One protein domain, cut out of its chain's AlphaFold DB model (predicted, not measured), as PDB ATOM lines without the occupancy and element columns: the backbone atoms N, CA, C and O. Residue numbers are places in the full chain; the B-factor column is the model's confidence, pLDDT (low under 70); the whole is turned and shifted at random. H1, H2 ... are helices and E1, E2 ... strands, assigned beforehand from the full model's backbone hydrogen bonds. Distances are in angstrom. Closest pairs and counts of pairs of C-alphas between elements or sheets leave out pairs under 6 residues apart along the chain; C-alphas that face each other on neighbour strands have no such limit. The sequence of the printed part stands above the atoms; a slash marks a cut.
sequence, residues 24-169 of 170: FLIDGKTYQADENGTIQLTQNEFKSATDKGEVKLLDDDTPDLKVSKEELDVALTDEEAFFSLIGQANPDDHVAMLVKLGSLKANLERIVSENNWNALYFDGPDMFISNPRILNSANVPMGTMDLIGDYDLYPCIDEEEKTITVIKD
ATOM      1  N   PHE A  24       1.815 -25.391  60.567       76.31
ATOM      2  CA  PHE A  24       2.641 -26.378  59.879       76.31
ATOM      3  C   PHE A  24       2.957 -27.555  60.796       76.31
ATOM      4  O   PHE A  24       3.466 -27.361  61.895       76.31
ATOM      5  N   LEU A  25       2.674 -28.781  60.352       76.75
ATOM      6  CA  LEU A  25       3.027 -30.003  61.077       76.75
ATOM      7  C   LEU A  25       4.326 -30.581  60.508       76.75
ATOM      8  O   LEU A  25       4.334 -31.034  59.366       76.75
ATOM      9  N   ILE A  26       5.389 -30.595  61.310       73.19
ATOM     10  CA  ILE A  26       6.694 -31.176  60.966       73.19
ATOM     11  C   ILE A  26       7.065 -32.153  62.078       73.19
ATOM     12  O   ILE A  26       7.077 -31.775  63.246       73.19
ATOM     13  N   ASP A  27       7.298 -33.416  61.719       70.88
ATOM     14  CA  ASP A  27       7.619 -34.512  62.652       70.88
ATOM     15  C   ASP A  27       6.724 -34.555  63.914       70.88
ATOM     16  O   ASP A  27       7.165 -34.620  65.059       70.88
ATOM     17  N   GLY A  28       5.407 -34.420  63.718       73.44
ATOM     18  CA  GLY A  28       4.433 -34.446  64.816       73.44
ATOM     19  C   GLY A  28       4.390 -33.184  65.689       73.44
ATOM     20  O   GLY A  28       3.571 -33.120  66.608       73.44
ATOM     21  N   LYS A  29       5.207 -32.166  65.394       78.50
ATOM     22  CA  LYS A  29       5.199 -30.862  66.060       78.50
ATOM     23  C   LYS A  29       4.533 -29.794  65.190       78.50
ATOM     24  O   LYS A  29       4.801 -29.692  63.997       78.50
ATOM     25  N   THR A  30       3.666 -28.990  65.805       82.44
ATOM     26  CA  THR A  30       2.968 -27.886  65.133       82.44
ATOM     27  C   THR A  30       3.731 -26.573  65.300       82.44
ATOM     28  O   THR A  30       4.044 -26.171  66.422       82.44
ATOM     29  N   TYR A  31       3.972 -25.887  64.188       82.25
ATOM     30  CA  TYR A  31       4.611 -24.580  64.094       82.25
ATOM     31  C   TYR A  31       3.606 -23.544  63.598       82.25
ATOM     32  O   TYR A  31       2.780 -23.845  62.742       82.25
ATOM     33  N   GLN A  32       3.687 -22.327  64.131       82.56
ATOM     34  CA  GLN A  32       2.875 -21.198  63.675       82.56
ATOM     35  C   GLN A  32       3.664 -20.394  62.645       82.56
ATOM     36  O   GLN A  32       4.787 -19.970  62.921       82.56
ATOM     37  N   ALA A  33       3.067 -20.200  61.476       82.56
ATOM     38  CA  ALA A  33       3.589 -19.376  60.403       82.56
ATOM     39  C   ALA A  33       3.565 -17.895  60.783       82.56
ATOM     40  O   ALA A  33       2.622 -17.419  61.424       82.56
ATOM     41  N   ASP A  34       4.566 -17.149  60.326       83.12
ATOM     42  CA  ASP A  34       4.492 -15.698  60.297       83.12
ATOM     43  C   ASP A  34       3.571 -15.199  59.168       83.12
ATOM     44  O   ASP A  34       2.997 -15.959  58.388       83.12
ATOM     45  N   GLU A  35       3.434 -13.880  59.071       80.25
ATOM     46  CA  GLU A  35       2.640 -13.189  58.050       80.25
ATOM     47  C   GLU A  35       3.095 -13.444  56.599       80.25
ATOM     48  O   GLU A  35       2.343 -13.157  55.670       80.25
ATOM     49  N   ASN A  36       4.276 -14.043  56.398       75.19
ATOM     50  CA  ASN A  36       4.798 -14.436  55.089       75.19
ATOM     51  C   ASN A  36       4.658 -15.945  54.820       75.19
ATOM     52  O   ASN A  36       5.187 -16.429  53.822       75.19
ATOM     53  N   GLY A  37       3.986 -16.702  55.696       79.62
ATOM     54  CA  GLY A  37       3.841 -18.150  55.542       79.62
ATOM     55  C   GLY A  37       5.116 -18.931  55.874       79.62
ATOM     56  O   GLY A  37       5.279 -20.062  55.420       79.62
ATOM     57  N   THR A  38       6.035 -18.342  56.643       82.56
ATOM     58  CA  THR A  38       7.313 -18.972  57.003       82.56
ATOM     59  C   THR A  38       7.377 -19.317  58.482       82.56
ATOM     60  O   THR A  38       6.733 -18.679  59.313       82.56
ATOM     61  N   ILE A  39       8.182 -20.320  58.825       83.25
ATOM     62  CA  ILE A  39       8.449 -20.718  60.208       83.25
ATOM     63  C   ILE A  39       9.911 -20.505  60.553       83.25
ATOM     64  O   ILE A  39      10.780 -20.595  59.689       83.25
ATOM     65  N   GLN A  40      10.167 -20.259  61.836       83.56
ATOM     66  CA  GLN A  40      11.509 -20.285  62.397       83.56
ATOM     67  C   GLN A  40      11.748 -21.652  63.040       83.56
ATOM     68  O   GLN A  40      11.029 -22.035  63.965       83.56
ATOM     69  N   LEU A  41      12.764 -22.365  62.566       81.44
ATOM     70  CA  LEU A  41      13.292 -23.570  63.190       81.44
ATOM     71  C   LEU A  41      14.586 -23.211  63.917       81.44
ATOM     72  O   LEU A  41      15.467 -22.565  63.346       81.44
ATOM     73  N   THR A  42      14.709 -23.630  65.172       81.44
ATOM     74  CA  THR A  42      16.008 -23.635  65.853       81.44
ATOM     75  C   THR A  42      16.915 -24.692  65.237       81.44
ATOM     76  O   THR A  42      16.433 -25.679  64.676       81.44
ATOM     77  N   GLN A  43      18.225 -24.548  65.427       76.88
ATOM     78  CA  GLN A  43      19.206 -25.555  65.013       76.88
ATOM     79  C   GLN A  43      18.800 -26.997  65.382       76.88
ATOM     80  O   GLN A  43      18.853 -27.897  64.547       76.88
ATOM     81  N   ASN A  44      18.372 -27.232  66.626       77.50
ATOM     82  CA  ASN A  44      18.006 -28.573  67.097       77.50
ATOM     83  C   ASN A  44      16.734 -29.106  66.430       77.50
ATOM     84  O   ASN A  44      16.630 -30.303  66.171       77.50
ATOM     85  N   GLU A  45      15.762 -28.235  66.168       78.81
ATOM     86  CA  GLU A  45      14.522 -28.604  65.482       78.81
ATOM     87  C   GLU A  45      14.778 -28.917  64.014       78.81
ATOM     88  O   GLU A  45      14.246 -29.900  63.508       78.81
ATOM     89  N   PHE A  46      15.630 -28.124  63.358       79.06
ATOM     90  CA  PHE A  46      16.060 -28.392  61.993       79.06
ATOM     91  C   PHE A  46      16.796 -29.730  61.908       79.06
ATOM     92  O   PHE A  46      16.357 -30.601  61.166       79.06
ATOM     93  N   LYS A  47      17.820 -29.936  62.752       76.75
ATOM     94  CA  LYS A  47      18.548 -31.210  62.836       76.75
ATOM     95  C   LYS A  47      17.592 -32.382  63.036       76.75
ATOM     96  O   LYS A  47      17.674 -33.342  62.289       76.75
ATOM     97  N   SER A  48      16.651 -32.281  63.977       77.81
ATOM     98  CA  SER A  48      15.671 -33.351  64.235       77.81
ATOM     99  C   SER A  48      14.791 -33.648  63.014       77.81
ATOM    100  O   SER A  48      14.528 -34.808  62.722       77.81
ATOM    101  N   ALA A  49      14.360 -32.620  62.273       73.44
ATOM    102  CA  ALA A  49      13.545 -32.793  61.069       73.44
ATOM    103  C   ALA A  49      14.326 -33.421  59.896       73.44
ATOM    104  O   ALA A  49      13.727 -34.066  59.033       73.44
ATOM    105  N   THR A  50      15.650 -33.238  59.866       71.19
ATOM    106  CA  THR A  50      16.546 -33.734  58.811       71.19
ATOM    107  C   THR A  50      17.312 -35.006  59.186       71.19
ATOM    108  O   THR A  50      17.965 -35.584  58.322       71.19
ATOM    109  N   ASP A  51      17.246 -35.461  60.443       70.25
ATOM    110  CA  ASP A  51      17.971 -36.632  60.964       70.25
ATOM    111  C   ASP A  51      17.336 -37.949  60.476       70.25
ATOM    112  O   ASP A  51      16.764 -38.735  61.231       70.25
ATOM    113  N   LYS A  52      17.399 -38.181  59.158       62.41
ATOM    114  CA  LYS A  52      17.022 -39.443  58.499       62.41
ATOM    115  C   LYS A  52      18.184 -40.443  58.399       62.41
ATOM    116  O   LYS A  52      17.988 -41.540  57.881       62.41
ATOM    117  N   GLY A  53      19.341 -40.122  58.987       47.06
ATOM    118  CA  GLY A  53      20.379 -41.098  59.324       47.06
ATOM    119  C   GLY A  53      21.664 -41.084  58.493       47.06
ATOM    120  O   GLY A  53      22.560 -41.856  58.837       47.06
ATOM    121  N   GLU A  54      21.814 -40.238  57.465       48.41
ATOM    122  CA  GLU A  54      23.027 -40.247  56.616       48.41
ATOM    123  C   GLU A  54      23.695 -38.871  56.390       48.41
ATOM    124  O   GLU A  54      24.919 -38.827  56.232       48.41
ATOM    125  N   VAL A  55      22.986 -37.737  56.518       48.56
ATOM    126  CA  VAL A  55      23.606 -36.396  56.421       48.56
ATOM    127  C   VAL A  55      24.190 -35.940  57.755       48.56
ATOM    128  O   VAL A  55      23.475 -35.537  58.673       48.56
ATOM    129  N   LYS A  56      25.521 -35.916  57.858       52.72
ATOM    130  CA  LYS A  56      26.205 -35.190  58.937       52.72
ATOM    131  C   LYS A  56      26.219 -33.696  58.625       52.72
ATOM    132  O   LYS A  56      27.182 -33.194  58.053       52.72
ATOM    133  N   LEU A  57      25.169 -32.985  59.032       54.16
ATOM    134  CA  LEU A  57      25.235 -31.529  59.150       54.16
ATOM    135  C   LEU A  57      26.342 -31.187  60.159       54.16
ATOM    136  O   LEU A  57      26.386 -31.763  61.247       54.16
ATOM    137  N   LEU A  58      27.273 -30.303  59.793       54.31
ATOM    138  CA  LEU A  58      28.382 -29.924  60.670       54.31
ATOM    139  C   LEU A  58      27.813 -29.282  61.943       54.31
ATOM    140  O   LEU A  58      27.117 -28.266  61.890       54.31
ATOM    141  N   ASP A  59      28.073 -29.923  63.086       54.25
ATOM    142  CA  ASP A  59      27.321 -29.708  64.324       54.25
ATOM    143  C   ASP A  59      27.380 -28.272  64.871       54.25
ATOM    144  O   ASP A  59      26.438 -27.867  65.556       54.25
ATOM    145  N   ASP A  60      28.411 -27.499  64.523       56.84
ATOM    146  CA  ASP A  60      28.700 -26.190  65.119       56.84
ATOM    147  C   ASP A  60      28.306 -24.979  64.239       56.84
ATOM    148  O   ASP A  60      28.250 -23.866  64.755       56.84
ATOM    149  N   ASP A  61      27.950 -25.178  62.958       60.19
ATOM    150  CA  ASP A  61      27.731 -24.080  61.987       60.19
ATOM    151  C   ASP A  61      26.305 -24.010  61.405       60.19
ATOM    152  O   ASP A  61      26.039 -23.239  60.485       60.19
ATOM    153  N   THR A  62      25.364 -24.818  61.906       66.94
ATOM    154  CA  THR A  62      23.976 -24.812  61.406       66.94
ATOM    155  C   THR A  62      23.179 -23.659  62.048       66.94
ATOM    156  O   THR A  62      22.926 -23.721  63.255       66.94
ATOM    157  N   PRO A  63      22.769 -22.619  61.294       73.12
ATOM    158  CA  PRO A  63      22.036 -21.478  61.834       73.12
ATOM    159  C   PRO A  63      20.569 -21.820  62.127       73.12
ATOM    160  O   PRO A  63      20.022 -22.811  61.638       73.12
ATOM    161  N   ASP A  64      19.903 -20.945  62.881       79.56
ATOM    162  CA  ASP A  64      18.444 -20.950  62.954       79.56
ATOM    163  C   ASP A  64      17.860 -20.638  61.563       79.56
ATOM    164  O   ASP A  64      18.264 -19.680  60.897       79.56
ATOM    165  N   LEU A  65      16.880 -21.428  61.129       80.94
ATOM    166  CA  LEU A  65      16.373 -21.406  59.761       80.94
ATOM    167  C   LEU A  65      14.985 -20.768  59.672       80.94
ATOM    168  O   LEU A  65      14.054 -21.202  60.349       80.94
ATOM    169  N   LYS A  66      14.829 -19.793  58.768       83.75
ATOM    170  CA  LYS A  66      13.524 -19.269  58.350       83.75
ATOM    171  C   LYS A  66      13.162 -19.809  56.966       83.75
ATOM    172  O   LYS A  66      13.890 -19.552  56.008       83.75
ATOM    173  N   VAL A  67      12.065 -20.557  56.867       84.31
ATOM    174  CA  VAL A  67      11.712 -21.325  55.658       84.31
ATOM    175  C   VAL A  67      10.193 -21.464  55.505       84.31
ATOM    176  O   VAL A  67       9.479 -21.494  56.512       84.31
ATOM    177  N   SER A  68       9.682 -21.524  54.271       84.19
ATOM    178  CA  SER A  68       8.283 -21.915  54.031       84.19
ATOM    179  C   SER A  68       8.106 -23.433  54.119       84.19
ATOM    180  O   SER A  68       9.067 -24.201  54.068       84.19
ATOM    181  N   LYS A  69       6.864 -23.908  54.222       81.00
ATOM    182  CA  LYS A  69       6.615 -25.352  54.189       81.00
ATOM    183  C   LYS A  69       6.978 -25.966  52.852       81.00
ATOM    184  O   LYS A  69       7.577 -27.026  52.834       81.00
ATOM    185  N   GLU A  70       6.649 -25.309  51.749       83.31
ATOM    186  CA  GLU A  70       6.938 -25.816  50.410       83.31
ATOM    187  C   GLU A  70       8.449 -25.935  50.181       83.31
ATOM    188  O   GLU A  70       8.906 -26.920  49.612       83.31
ATOM    189  N   GLU A  71       9.233 -24.967  50.663       84.31
ATOM    190  CA  GLU A  71      10.698 -25.011  50.611       84.31
ATOM    191  C   GLU A  71      11.270 -26.146  51.467       84.31
ATOM    192  O   GLU A  71      12.162 -26.863  51.016       84.31
ATOM    193  N   LEU A  72      10.744 -26.329  52.682       82.81
ATOM    194  CA  LEU A  72      11.168 -27.409  53.568       82.81
ATOM    195  C   LEU A  72      10.769 -28.782  53.015       82.81
ATOM    196  O   LEU A  72      11.599 -29.683  52.990       82.81
ATOM    197  N   ASP A  73       9.535 -28.942  52.541       82.38
ATOM    198  CA  ASP A  73       9.025 -30.186  51.957       82.38
ATOM    199  C   ASP A  73       9.868 -30.591  50.743       82.38
ATOM    200  O   ASP A  73      10.228 -31.759  50.617       82.38
ATOM    201  N   VAL A  74      10.237 -29.630  49.886       84.81
ATOM    202  CA  VAL A  74      11.149 -29.857  48.756       84.81
ATOM    203  C   VAL A  74      12.542 -30.261  49.246       84.81
ATOM    204  O   VAL A  74      13.067 -31.270  48.781       84.81
ATOM    205  N   ALA A  75      13.127 -29.541  50.206       81.94
ATOM    206  CA  ALA A  75      14.442 -29.889  50.744       81.94
ATOM    207  C   ALA A  75      14.452 -31.280  51.403       81.94
ATOM    208  O   ALA A  75      15.402 -32.030  51.251       81.94
ATOM    209  N   LEU A  76      13.368 -31.691  52.067       79.88
ATOM    210  CA  LEU A  76      13.246 -33.018  52.689       79.88
ATOM    211  C   LEU A  76      13.193 -34.188  51.689       79.88
ATOM    212  O   LEU A  76      13.207 -35.347  52.130       79.88
ATOM    213  N   THR A  77      13.096 -33.905  50.382       83.06
ATOM    214  CA  THR A  77      13.190 -34.911  49.309       83.06
ATOM    215  C   THR A  77      14.612 -35.158  48.816       83.06
ATOM    216  O   THR A  77      14.839 -36.198  48.198       83.06
ATOM    217  N   ASP A  78      15.546 -34.247  49.099       81.31
ATOM    218  CA  ASP A  78      16.930 -34.303  48.636       81.31
ATOM    219  C   ASP A  78      17.866 -33.852  49.765       81.31
ATOM    220  O   ASP A  78      17.950 -32.674  50.111       81.31
ATOM    221  N   GLU A  79      18.556 -34.818  50.361       77.06
ATOM    222  CA  GLU A  79      19.441 -34.619  51.507       77.06
ATOM    223  C   GLU A  79      20.569 -33.607  51.234       77.06
ATOM    224  O   GLU A  79      20.983 -32.865  52.128       77.06
ATOM    225  N   GLU A  80      21.011 -33.504  49.984       79.75
ATOM    226  CA  GLU A  80      22.047 -32.569  49.543       79.75
ATOM    227  C   GLU A  80      21.535 -31.120  49.510       79.75
ATOM    228  O   GLU A  80      22.289 -30.166  49.724       79.75
ATOM    229  N   ALA A  81      20.227 -30.925  49.321       82.44
ATOM    230  CA  ALA A  81      19.610 -29.603  49.332       82.44
ATOM    231  C   ALA A  81      19.588 -28.956  50.725       82.44
ATOM    232  O   ALA A  81      19.377 -27.743  50.835       82.44
ATOM    233  N   PHE A  82      19.828 -29.729  51.792       82.38
ATOM    234  CA  PHE A  82      19.939 -29.182  53.144       82.38
ATOM    235  C   PHE A  82      21.081 -28.181  53.262       82.38
ATOM    236  O   PHE A  82      20.904 -27.172  53.941       82.38
ATOM    237  N   PHE A  83      22.200 -28.402  52.562       81.50
ATOM    238  CA  PHE A  83      23.326 -27.466  52.557       81.50
ATOM    239  C   PHE A  83      22.900 -26.100  52.008       81.50
ATOM    240  O   PHE A  83      23.056 -25.090  52.694       81.50
ATOM    241  N   SER A  84      22.236 -26.069  50.847       85.00
ATOM    242  CA  SER A  84      21.697 -24.822  50.283       85.00
ATOM    243  C   SER A  84      20.626 -24.197  51.185       85.00
ATOM    244  O   SER A  84      20.543 -22.980  51.319       85.00
ATOM    245  N   LEU A  85      19.821 -25.005  51.879       83.81
ATOM    246  CA  LEU A  85      18.817 -24.480  52.802       83.81
ATOM    247  C   LEU A  85      19.446 -23.718  53.984       83.81
ATOM    248  O   LEU A  85      18.910 -22.680  54.379       83.81
ATOM    249  N   ILE A  86      20.583 -24.193  54.501       80.44
ATOM    250  CA  ILE A  86      21.318 -23.571  55.616       80.44
ATOM    251  C   ILE A  86      22.392 -22.571  55.174       80.44
ATOM    252  O   ILE A  86      23.145 -22.068  56.009       80.44
ATOM    253  N   GLY A  87      22.464 -22.258  53.880       80.44
ATOM    254  CA  GLY A  87      23.397 -21.268  53.359       80.44
ATOM    255  C   GLY A  87      24.832 -21.782  53.170       80.44
ATOM    256  O   GLY A  87      25.770 -20.988  53.227       80.44
ATOM    257  N   GLN A  88      25.021 -23.088  52.986       81.56
ATOM    258  CA  GLN A  88      26.326 -23.734  52.842       81.56
ATOM    259  C   GLN A  88      26.471 -24.443  51.490       81.56
ATOM    260  O   GLN A  88      25.494 -24.889  50.888       81.56
ATOM    261  N   ALA A  89      27.716 -24.576  51.034       77.81
ATOM    262  CA  ALA A  89      28.055 -25.410  49.890       77.81
ATOM    263  C   ALA A  89      27.890 -26.888  50.256       77.81
ATOM    264  O   ALA A  89      28.245 -27.301  51.363       77.81
ATOM    265  N   ASN A  90      27.428 -27.688  49.300       75.56
ATOM    266  CA  ASN A  90      27.561 -29.133  49.409       75.56
ATOM    267  C   ASN A  90      29.066 -29.504  49.354       75.56
ATOM    268  O   ASN A  90      29.784 -28.949  48.518       75.56
ATOM    269  N   PRO A  91      29.581 -30.362  50.259       69.19
ATOM    270  CA  PRO A  91      30.977 -30.806  50.236       69.19
ATOM    271  C   PRO A  91      31.357 -31.689  49.036       69.19
ATOM    272  O   PRO A  91      32.551 -31.827  48.765       69.19
ATOM    273  N   ASP A  92      30.386 -32.293  48.352       68.31
ATOM    274  CA  ASP A  92      30.619 -33.165  47.203       68.31
ATOM    275  C   ASP A  92      30.736 -32.381  45.879       68.31
ATOM    276  O   ASP A  92      30.391 -31.205  45.781       68.31
ATOM    277  N   ASP A  93      31.226 -33.043  44.823       64.94
ATOM    278  CA  ASP A  93      31.483 -32.425  43.506       64.94
ATOM    279  C   ASP A  93      30.209 -31.995  42.747       64.94
ATOM    280  O   ASP A  93      30.303 -31.396  41.676       64.94
ATOM    281  N   HIS A  94      29.017 -32.320  43.252       73.50
ATOM    282  CA  HIS A  94      27.733 -31.909  42.684       73.50
ATOM    283  C   HIS A  94      27.121 -30.781  43.522       73.50
ATOM    284  O   HIS A  94      27.323 -30.693  44.731       73.50
ATOM    285  N   VAL A  95      26.327 -29.916  42.888       79.69
ATOM    286  CA  VAL A  95      25.649 -28.822  43.589       79.69
ATOM    287  C   VAL A  95      24.143 -29.044  43.532       79.69
ATOM    288  O   VAL A  95      23.524 -28.885  42.477       79.69
ATOM    289  N   ALA A  96      23.562 -29.373  44.685       84.88
ATOM    290  CA  ALA A  96      22.124 -29.353  44.909       84.88
ATOM    291  C   ALA A  96      21.710 -27.959  45.402       84.88
ATOM    292  O   ALA A  96      22.001 -27.557  46.531       84.88
ATOM    293  N   MET A  97      21.054 -27.186  44.537       88.94
ATOM    294  CA  MET A  97      20.601 -25.829  44.843       88.94
ATOM    295  C   MET A  97      19.109 -25.844  45.138       88.94
ATOM    296  O   MET A  97      18.298 -26.151  44.261       88.94
ATOM    297  N   LEU A  98      18.720 -25.440  46.346       91.38
ATOM    298  CA  LEU A  98      17.318 -25.157  46.621       91.38
ATOM    299  C   LEU A  98      16.958 -23.859  45.906       91.38
ATOM    300  O   LEU A  98      17.431 -22.802  46.296       91.38
ATOM    301  N   VAL A  99      16.111 -23.903  44.887       93.31
ATOM    302  CA  VAL A  99      15.548 -22.704  44.266       93.31
ATOM    303  C   VAL A  99      14.303 -22.311  45.054       93.31
ATOM    304  O   VAL A  99      13.330 -23.064  45.097       93.31
ATOM    305  N   LYS A 100      14.342 -21.140  45.686       92.25
ATOM    306  CA  LYS A 100      13.279 -20.583  46.528       92.25
ATOM    307  C   LYS A 100      12.262 -19.801  45.707       92.25
ATOM    308  O   LYS A 100      12.565 -19.295  44.625       92.25
ATOM    309  N   LEU A 101      11.060 -19.670  46.251       91.44
ATOM    310  CA  LEU A 101       9.997 -18.867  45.654       91.44
ATOM    311  C   LEU A 101      10.359 -17.371  45.764       91.44
ATOM    312  O   LEU A 101      10.974 -16.944  46.741       91.44
ATOM    313  N   GLY A 102      10.009 -16.565  44.761       93.31
ATOM    314  CA  GLY A 102      10.300 -15.128  44.751       93.31
ATOM    315  C   GLY A 102      11.326 -14.707  43.701       93.31
ATOM    316  O   GLY A 102      11.266 -15.140  42.558       93.31
ATOM    317  N   SER A 103      12.225 -13.795  44.066       96.38
ATOM    318  CA  SER A 103      13.169 -13.159  43.135       96.38
ATOM    319  C   SER A 103      14.182 -14.161  42.562       96.38
ATOM    320  O   SER A 103      14.867 -14.869  43.308       96.38
ATOM    321  N   LEU A 104      14.305 -14.203  41.231       96.50
ATOM    322  CA  LEU A 104      15.353 -14.940  40.525       96.50
ATOM    323  C   LEU A 104      16.729 -14.395  40.905       96.50
ATOM    324  O   LEU A 104      17.631 -15.170  41.224       96.50
ATOM    325  N   LYS A 105      16.876 -13.068  40.923       97.06
ATOM    326  CA  LYS A 105      18.121 -12.411  41.314       97.06
ATOM    327  C   LYS A 105      18.540 -12.814  42.729       97.06
ATOM    328  O   LYS A 105      19.674 -13.238  42.919       97.06
ATOM    329  N   ALA A 106      17.629 -12.750  43.700       96.06
ATOM    330  CA  ALA A 106      17.928 -13.122  45.084       96.06
ATOM    331  C   ALA A 106      18.318 -14.603  45.215       96.06
ATOM    332  O   ALA A 106      19.182 -14.951  46.018       96.06
ATOM    333  N   ASN A 107      17.708 -15.481  44.412       95.06
ATOM    334  CA  ASN A 107      18.112 -16.881  44.344       95.06
ATOM    335  C   ASN A 107      19.540 -17.045  43.823       95.06
ATOM    336  O   ASN A 107      20.323 -17.753  44.450       95.06
ATOM    337  N   LEU A 108      19.889 -16.379  42.723       95.88
ATOM    338  CA  LEU A 108      21.232 -16.434  42.147       95.88
ATOM    339  C   LEU A 108      22.290 -15.854  43.095       95.88
ATOM    340  O   LEU A 108      23.328 -16.476  43.290       95.88
ATOM    341  N   GLU A 109      22.022 -14.702  43.720       95.62
ATOM    342  CA  GLU A 109      22.946 -14.065  44.675       95.62
ATOM    343  C   GLU A 109      23.250 -15.004  45.842       95.62
ATOM    344  O   GLU A 109      24.407 -15.195  46.222       95.62
ATOM    345  N   ARG A 110      22.199 -15.637  46.374       93.75
ATOM    346  CA  ARG A 110      22.315 -16.620  47.441       93.75
ATOM    347  C   ARG A 110      23.112 -17.846  46.985       93.75
ATOM    348  O   ARG A 110      24.095 -18.174  47.633       93.75
ATOM    349  N   ILE A 111      22.745 -18.479  45.869       92.62
ATOM    350  CA  ILE A 111      23.417 -19.686  45.349       92.62
ATOM    351  C   ILE A 111      24.917 -19.445  45.119       92.62
ATOM    352  O   ILE A 111      25.739 -20.287  45.480       92.62
ATOM    353  N   VAL A 112      25.283 -18.295  44.548       92.75
ATOM    354  CA  VAL A 112      26.682 -17.880  44.350       92.75
ATOM    355  C   VAL A 112      27.404 -17.783  45.697       92.75
ATOM    356  O   VAL A 112      28.461 -18.391  45.876       92.75
ATOM    357  N   SER A 113      26.813 -17.081  46.668       91.00
ATOM    358  CA  SER A 113      27.401 -16.923  48.002       91.00
ATOM    359  C   SER A 113      27.554 -18.254  48.746       91.00
ATOM    360  O   SER A 113      28.592 -18.482  49.362       91.00
ATOM    361  N   GLU A 114      26.544 -19.125  48.698       89.62
ATOM    362  CA  GLU A 114      26.539 -20.438  49.362       89.62
ATOM    363  C   GLU A 114      27.695 -21.314  48.886       89.62
ATOM    364  O   GLU A 114      28.322 -22.012  49.675       89.62
ATOM    365  N   ASN A 115      28.016 -21.233  47.596       89.12
ATOM    366  CA  ASN A 115      28.978 -22.106  46.934       89.12
ATOM    367  C   ASN A 115      30.374 -21.484  46.784       89.12
ATOM    368  O   ASN A 115      31.165 -21.915  45.943       89.12
ATOM    369  N   ASN A 116      30.704 -20.486  47.612       89.88
ATOM    370  CA  ASN A 116      32.019 -19.833  47.642       89.88
ATOM    371  C   ASN A 116      32.432 -19.204  46.297       89.88
ATOM    372  O   ASN A 116      33.609 -19.256  45.914       89.88
ATOM    373  N   TRP A 117      31.464 -18.641  45.569       93.00
ATOM    374  CA  TRP A 117      31.727 -17.730  44.459       93.00
ATOM    375  C   TRP A 117      31.839 -16.293  44.971       93.00
ATOM    376  O   TRP A 117      31.258 -15.933  45.994       93.00
ATOM    377  N   ASN A 118      32.615 -15.471  44.271       93.81
ATOM    378  CA  ASN A 118      32.998 -14.148  44.753       93.81
ATOM    379  C   ASN A 118      31.901 -13.104  44.527       93.81
ATOM    380  O   ASN A 118      31.686 -12.246  45.383       93.81
ATOM    381  N   ALA A 119      31.230 -13.143  43.372       94.38
ATOM    382  CA  ALA A 119      30.245 -12.131  43.010       94.38
ATOM    383  C   ALA A 119      29.223 -12.616  41.974       94.38
ATOM    384  O   ALA A 119      29.545 -13.380  41.060       94.38
ATOM    385  N   LEU A 120      28.008 -12.072  42.095       97.06
ATOM    386  CA  LEU A 120      27.007 -12.030  41.036       97.06
ATOM    387  C   LEU A 120      26.789 -10.570  40.616       97.06
ATOM    388  O   LEU A 120      26.465  -9.722  41.447       97.06
ATOM    389  N   TYR A 121      26.886 -10.296  39.321       97.00
ATOM    390  CA  TYR A 121      26.377  -9.072  38.711       97.00
ATOM    391  C   TYR A 121      25.110  -9.407  37.928       97.00
ATOM    392  O   TYR A 121      25.101 -10.348  37.143       97.00
ATOM    393  N   PHE A 122      24.029  -8.663  38.144       96.62
ATOM    394  CA  PHE A 122      22.743  -8.930  37.498       96.62
ATOM    395  C   PHE A 122      22.238  -7.664  36.810       96.62
ATOM    396  O   PHE A 122      21.865  -6.700  37.483       96.62
ATOM    397  N   ASP A 123      22.239  -7.682  35.481       93.81
ATOM    398  CA  ASP A 123      21.818  -6.595  34.598       93.81
ATOM    399  C   ASP A 123      20.694  -7.070  33.665       93.81
ATOM    400  O   ASP A 123      20.867  -7.334  32.474       93.81
ATOM    401  N   GLY A 124      19.511  -7.244  34.246       89.75
ATOM    402  CA  GLY A 124      18.319  -7.713  33.551       89.75
ATOM    403  C   GLY A 124      17.060  -7.525  34.399       89.75
ATOM    404  O   GLY A 124      17.143  -7.073  35.547       89.75
ATOM    405  N   PRO A 125      15.874  -7.840  33.851       91.75
ATOM    406  CA  PRO A 125      14.654  -7.880  34.643       91.75
ATOM    407  C   PRO A 125      14.746  -8.987  35.699       91.75
ATOM    408  O   PRO A 125      15.145 -10.112  35.406       91.75
ATOM    409  N   ASP A 126      14.357  -8.667  36.930       95.38
ATOM    410  CA  ASP A 126      14.241  -9.677  37.977       95.38
ATOM    411  C   ASP A 126      12.941 -10.467  37.792       95.38
ATOM    412  O   ASP A 126      11.841  -9.906  37.832       95.38
ATOM    413  N   MET A 127      13.080 -11.768  37.555       95.12
ATOM    414  CA  MET A 127      11.965 -12.664  37.269       95.12
ATOM    415  C   MET A 127      11.415 -13.271  38.557       95.12
ATOM    416  O   MET A 127      12.141 -13.490  39.524       95.12
ATOM    417  N   PHE A 128      10.117 -13.573  38.567       94.69
ATOM    418  CA  PHE A 128       9.477 -14.214  39.710       94.69
ATOM    419  C   PHE A 128       9.432 -15.733  39.531       94.69
ATOM    420  O   PHE A 128       8.772 -16.246  38.628       94.69
ATOM    421  N   ILE A 129      10.090 -16.451  40.436       93.75
ATOM    422  CA  ILE A 129      10.027 -17.902  40.568       93.75
ATOM    423  C   ILE A 129       8.789 -18.256  41.387       93.75
ATOM    424  O   ILE A 129       8.685 -17.899  42.559       93.75
ATOM    425  N   SER A 130       7.855 -18.976  40.772       90.75
ATOM    426  CA  SER A 130       6.565 -19.327  41.377       90.75
ATOM    427  C   SER A 130       6.530 -20.693  42.059       90.75
ATOM    428  O   SER A 130       5.599 -20.949  42.815       90.75
ATOM    429  N   ASN A 131       7.518 -21.558  41.809       89.25
ATOM    430  CA  ASN A 131       7.573 -22.912  42.357       89.25
ATOM    431  C   ASN A 131       8.969 -23.199  42.924       89.25
ATOM    432  O   ASN A 131       9.940 -23.125  42.155       89.25
ATOM    433  N   PRO A 132       9.091 -23.545  44.220       90.56
ATOM    434  CA  PRO A 132      10.354 -24.003  44.757       90.56
ATOM    435  C   PRO A 132      10.690 -25.375  44.172       90.56
ATOM    436  O   PRO A 132       9.804 -26.189  43.903       90.56
ATOM    437  N   ARG A 133      11.975 -25.625  43.942       93.06
ATOM    438  CA  ARG A 133      12.469 -26.898  43.404       93.06
ATOM    439  C   ARG A 133      13.933 -27.090  43.756       93.06
ATOM    440  O   ARG A 133      14.635 -26.108  43.981       93.06
ATOM    441  N   ILE A 134      14.397 -28.333  43.727       91.50
ATOM    442  CA  ILE A 134      15.830 -28.615  43.731       91.50
ATOM    443  C   ILE A 134      16.344 -28.564  42.300       91.50
ATOM    444  O   ILE A 134      15.738 -29.128  41.387       91.50
ATOM    445  N   LEU A 135      17.446 -27.849  42.111       91.12
ATOM    446  CA  LEU A 135      18.216 -27.854  40.884       91.12
ATOM    447  C   LEU A 135      19.525 -28.592  41.150       91.12
ATOM    448  O   LEU A 135      20.380 -28.093  41.876       91.12
ATOM    449  N   ASN A 136      19.649 -29.776  40.557       89.56
ATOM    450  CA  ASN A 136      20.848 -30.598  40.639       89.56
ATOM    451  C   ASN A 136      21.692 -30.366  39.392       89.56
ATOM    452  O   ASN A 136      21.287 -30.733  38.287       89.56
ATOM    453  N   SER A 137      22.866 -29.768  39.578       89.62
ATOM    454  CA  SER A 137      23.788 -29.453  38.487       89.62
ATOM    455  C   SER A 137      25.218 -29.826  38.870       89.62
ATOM    456  O   SER A 137      25.574 -29.928  40.043       89.62
ATOM    457  N   ALA A 138      26.064 -30.026  37.859       88.75
ATOM    458  CA  ALA A 138      27.457 -30.419  38.070       88.75
ATOM    459  C   ALA A 138      28.288 -29.339  38.785       88.75
ATOM    460  O   ALA A 138      29.293 -29.652  39.401       88.75
ATOM    461  N   ASN A 139      27.909 -28.066  38.659       89.50
ATOM    462  CA  ASN A 139      28.565 -26.933  39.305       89.50
ATOM    463  C   ASN A 139      27.663 -25.686  39.247       89.50
ATOM    464  O   ASN A 139      26.625 -25.679  38.579       89.50
ATOM    465  N   VAL A 140      28.079 -24.613  39.929       91.25
ATOM    466  CA  VAL A 140      27.364 -23.322  39.954       91.25
ATOM    467  C   VAL A 140      27.195 -22.696  38.559       91.25
ATOM    468  O   VAL A 140      26.098 -22.206  38.285       91.25
ATOM    469  N   PRO A 141      28.194 -22.721  37.647       93.88
ATOM    470  CA  PRO A 141      28.017 -22.264  36.270       93.88
ATOM    471  C   PRO A 141      26.849 -22.929  35.551       93.88
ATOM    472  O   PRO A 141      25.972 -22.244  35.027       93.88
ATOM    473  N   MET A 142      26.811 -24.261  35.567       92.62
ATOM    474  CA  MET A 142      25.771 -25.026  34.889       92.62
ATOM    475  C   MET A 142      24.413 -24.825  35.560       92.62
ATOM    476  O   MET A 142      23.427 -24.582  34.877       92.62
ATOM    477  N   GLY A 143      24.383 -24.795  36.893       92.56
ATOM    478  CA  GLY A 143      23.184 -24.450  37.653       92.56
ATOM    479  C   GLY A 143      22.633 -23.066  37.331       92.56
ATOM    480  O   GLY A 143      21.428 -22.879  37.205       92.56
ATOM    481  N   THR A 144      23.513 -22.087  37.133       94.25
ATOM    482  CA  THR A 144      23.102 -20.746  36.719       94.25
ATOM    483  C   THR A 144      22.481 -20.771  35.329       94.25
ATOM    484  O   THR A 144      21.403 -20.211  35.152       94.25
ATOM    485  N   MET A 145      23.125 -21.437  34.363       94.50
ATOM    486  CA  MET A 145      22.591 -21.585  33.003       94.50
ATOM    487  C   MET A 145      21.216 -22.264  33.010       94.50
ATOM    488  O   MET A 145      20.288 -21.762  32.381       94.50
ATOM    489  N   ASP A 146      21.068 -23.354  33.763       93.69
ATOM    490  CA  ASP A 146      19.812 -24.097  33.877       93.69
ATOM    491  C   ASP A 146      18.709 -23.249  34.531       93.69
ATOM    492  O   ASP A 146      17.561 -23.256  34.091       93.69
ATOM    493  N   LEU A 147      19.044 -22.493  35.584       93.81
ATOM    494  CA  LEU A 147      18.080 -21.669  36.311       93.81
ATOM    495  C   LEU A 147      17.560 -20.498  35.472       93.81
ATOM    496  O   LEU A 147      16.388 -20.133  35.607       93.81
ATOM    497  N   ILE A 148      18.412 -19.903  34.633       94.75
ATOM    498  CA  ILE A 148      18.019 -18.763  33.800       94.75
ATOM    499  C   ILE A 148      17.488 -19.162  32.418       94.75
ATOM    500  O   ILE A 148      16.934 -18.308  31.737       94.75
ATOM    501  N   GLY A 149      17.626 -20.429  32.011       91.25
ATOM    502  CA  GLY A 149      17.362 -20.891  30.643       91.25
ATOM    503  C   GLY A 149      15.918 -20.745  30.146       91.25
ATOM    504  O   GLY A 149      15.686 -20.798  28.941       91.25
ATOM    505  N   ASP A 150      14.958 -20.524  31.047       87.06
ATOM    506  CA  ASP A 150      13.557 -20.233  30.702       87.06
ATOM    507  C   ASP A 150      13.291 -18.735  30.438       87.06
ATOM    508  O   ASP A 150      12.153 -18.339  30.168       87.06
ATOM    509  N   TYR A 151      14.315 -17.887  30.542       90.56
ATOM    510  CA  TYR A 151      14.211 -16.436  30.426       90.56
ATOM    511  C   TYR A 151      15.144 -15.899  29.338       90.56
ATOM    512  O   TYR A 151      16.157 -16.514  29.018       90.56
ATOM    513  N   ASP A 152      14.837 -14.704  28.825       91.88
ATOM    514  CA  ASP A 152      15.699 -13.960  27.892       91.88
ATOM    515  C   ASP A 152      16.902 -13.352  28.647       91.88
ATOM    516  O   ASP A 152      17.051 -12.131  28.769       91.88
ATOM    517  N   LEU A 153      17.713 -14.217  29.257       94.69
ATOM    518  CA  LEU A 153      18.872 -13.890  30.077       94.69
ATOM    519  C   LEU A 153      20.065 -14.749  29.649       94.69
ATOM    520  O   LEU A 153      19.933 -15.941  29.384       94.69
ATOM    521  N   TYR A 154      21.252 -14.151  29.658       94.25
ATOM    522  CA  TYR A 154      22.497 -14.795  29.263       94.25
ATOM    523  C   TYR A 154      23.555 -14.690  30.376       94.25
ATOM    524  O   TYR A 154      23.713 -13.608  30.955       94.25
ATOM    525  N   PRO A 155      24.310 -15.763  30.688       95.00
ATOM    526  CA  PRO A 155      25.361 -15.722  31.694       95.00
ATOM    527  C   PRO A 155      26.756 -15.556  31.066       95.00
ATOM    528  O   PRO A 155      27.175 -16.319  30.197       95.00
ATOM    529  N   CYS A 156      27.533 -14.613  31.587       95.75
ATOM    530  CA  CYS A 156      28.976 -14.503  31.393       95.75
ATOM    531  C   CYS A 156      29.679 -15.014  32.655       95.75
ATOM    532  O   CYS A 156      29.454 -14.485  33.745       95.75
ATOM    533  N   ILE A 157      30.523 -16.034  32.512       96.81
ATOM    534  CA  ILE A 157      31.107 -16.766  33.639       96.81
ATOM    535  C   ILE A 157      32.623 -16.647  33.587       96.81
ATOM    536  O   ILE A 157      33.244 -17.017  32.592       96.81
ATOM    537  N   ASP A 158      33.198 -16.145  34.674       96.81
ATOM    538  CA  ASP A 158      34.633 -16.126  34.919       96.81
ATOM    539  C   ASP A 158      34.937 -17.119  36.048       96.81
ATOM    540  O   ASP A 158      34.660 -16.852  37.219       96.81
ATOM    541  N   GLU A 159      35.439 -18.303  35.693       93.50
ATOM    542  CA  GLU A 159      35.754 -19.352  36.671       93.50
ATOM    543  C   GLU A 159      37.019 -19.047  37.486       93.50
ATOM    544  O   GLU A 159      37.124 -19.500  38.626       93.50
ATOM    545  N   GLU A 160      37.962 -18.278  36.931       94.81
ATOM    546  CA  GLU A 160      39.204 -17.908  37.622       94.81
ATOM    547  C   GLU A 160      38.897 -16.914  38.744       94.81
ATOM    548  O   GLU A 160      39.258 -17.138  39.901       94.81
ATOM    549  N   GLU A 161      38.126 -15.874  38.423       96.00
ATOM    550  CA  GLU A 161      37.669 -14.866  39.382       96.00
ATOM    551  C   GLU A 161      36.406 -15.293  40.143       96.00
ATOM    552  O   GLU A 161      35.879 -14.523  40.952       96.00
ATOM    553  N   LYS A 162      35.887 -16.502  39.880       95.44
ATOM    554  CA  LYS A 162      34.627 -17.038  40.425       95.44
ATOM    555  C   LYS A 162      33.507 -15.999  40.436       95.44
ATOM    556  O   LYS A 162      32.871 -15.745  41.465       95.44
ATOM    557  N   THR A 163      33.292 -15.368  39.293       97.25
ATOM    558  CA  THR A 163      32.325 -14.287  39.116       97.25
ATOM    559  C   THR A 163      31.332 -14.652  38.024       97.25
ATOM    560  O   THR A 163      31.707 -15.150  36.964       97.25
ATOM    561  N   ILE A 164      30.051 -14.382  38.273       97.25
ATOM    562  CA  ILE A 164      28.975 -14.586  37.300       97.25
ATOM    563  C   ILE A 164      28.326 -13.240  37.005       97.25
ATOM    564  O   ILE A 164      27.939 -12.514  37.916       97.25
ATOM    565  N   THR A 165      28.173 -12.913  35.726       97.38
ATOM    566  CA  THR A 165      27.348 -11.789  35.276       97.38
ATOM    567  C   THR A 165      26.162 -12.330  34.495       97.38
ATOM    568  O   THR A 165      26.355 -13.029  33.510       97.38
ATOM    569  N   VAL A 166      24.943 -12.004  34.905       96.75
ATOM    570  CA  VAL A 166      23.719 -12.320  34.166       96.75
ATOM    571  C   VAL A 166      23.219 -11.042  33.518       96.75
ATOM    572  O   VAL A 166      22.985 -10.055  34.213       96.75
ATOM    573  N   ILE A 167      23.071 -11.060  32.200       95.06
ATOM    574  CA  ILE A 167      22.593  -9.926  31.408       95.06
ATOM    575  C   ILE A 167      21.311 -10.296  30.675       95.06
ATOM    576  O   ILE A 167      21.050 -11.472  30.438       95.06
ATOM    577  N   LYS A 168      20.510  -9.303  30.292       92.19
ATOM    578  CA  LYS A 168      19.405  -9.518  29.356       92.19
ATOM    579  C   LYS A 168      19.938  -9.960  27.984       92.19
ATOM    580  O   LYS A 168      20.858  -9.330  27.469       92.19
ATOM    581  N   ASP A 169      19.336 -10.998  27.410       83.81
ATOM    582  CA  ASP A 169      19.582 -11.404  26.022       83.81
ATOM    583  C   ASP A 169      18.855 -10.446  25.054       83.81
ATOM    584  O   ASP A 169      17.741  -9.981  25.340       83.81
TER     585      ASP A 169
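AT A GLANCE: This is residues 24 to 169 of the 170 residues of an uncharacterized protein of Paraglaciecola agarilytica NO2 (UniProt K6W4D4). Helices H4 and H5 lie side by side between a three-stranded sheet, E6 E9 E8, and the strand pair E5 and E7, as the larger body. H2 and H3 pack on the other side of that pair, and beyond them a smaller end holds the strand pairs E1 with E2 and E3 with E4, and H1. The 146 printed residues include five named helices and nine named strands, in the order E1 E2 E3 H1 E4 H2 H3 E5 H4 E6 E7 H5 E8 E9. The class is mixed, helices and strands; the largest sheet is mixed, the two-stranded ones antiparallel. The whole is compact, with a radius of gyration of the C-alphas of 15.7 A and spans of 47 by 32 by 20 A.

HOW THE PARTS SIT: Start at the antiparallel hairpin of E1, residues 24 to 26, and E2, residues 29 to 32, where N 24 and O 31 are 2.8 A apart. E3, residues 38 to 41, and E4, residues 65 to 68, are antiparallel neighbours, with N 41 and O 65 at 2.8 A. H1, residues 43 to 50, touches no helix; its closest C-alphas with E4 are those of Gln 43 and Leu 65, 7.3 A apart. H2, residues 69 to 75, and H3, residues 81 to 85, touch only at the corner, and only just, with 3 pairs of C-alphas within 8 A; the closest are those of Ala 75 and Ala 81, 5.4 A apart. Next come the antiparallel neighbours E5, residues 95 to 99, and E7, residues 133 to 137, with N 97 and O 135 at 2.9 A. The closest C-alphas of H3 and E5 are those of Ala 81 and Ala 96, 5.1 A apart. In the last sheet E6, residues 119 to 123, is parallel to the inner strand E9, residues 163 to 168, with N 121 and O 164 at 2.8 A. E8, residues 153 to 158, forms an antiparallel hairpin with E9, N 156 and O 165 being 2.8 A apart. H4, residues 104 to 114, and H5, residues 140 to 148, are on the same face of this sheet, two layers with helices on one face, at heights of 9.1 A and 8.9 A over the sheet. They only just touch, with 3 pairs of C-alphas within 8 A, closest at Val 112 and Val 140, 7.0 A, at a shallow tilt of 12 degrees, opposite ways. In H1 to H5 every O i to N i+4 pair is within hydrogen-bond range.

IN THESE COORDINATES: Find C-alpha 24, where E1 begins, at (2.641, -26.378, 59.879). H4 begins at C-alpha 104, (15.353, -14.940, 40.525), and runs 15.3 A. E8 spans 16.6 A and E9 16.9 A, ending at C-alpha 168, (19.405, -9.518, 29.356).

THE WHOLE: The C-alphas farthest apart, those of Gly 28 and Asp 169, are 47.6 A from each other. The printed part has no cut; the long link is H1 to E4, residues 51 to 64. Look for pLDDT under 70 at residues 52 to 62 and 91 to 93.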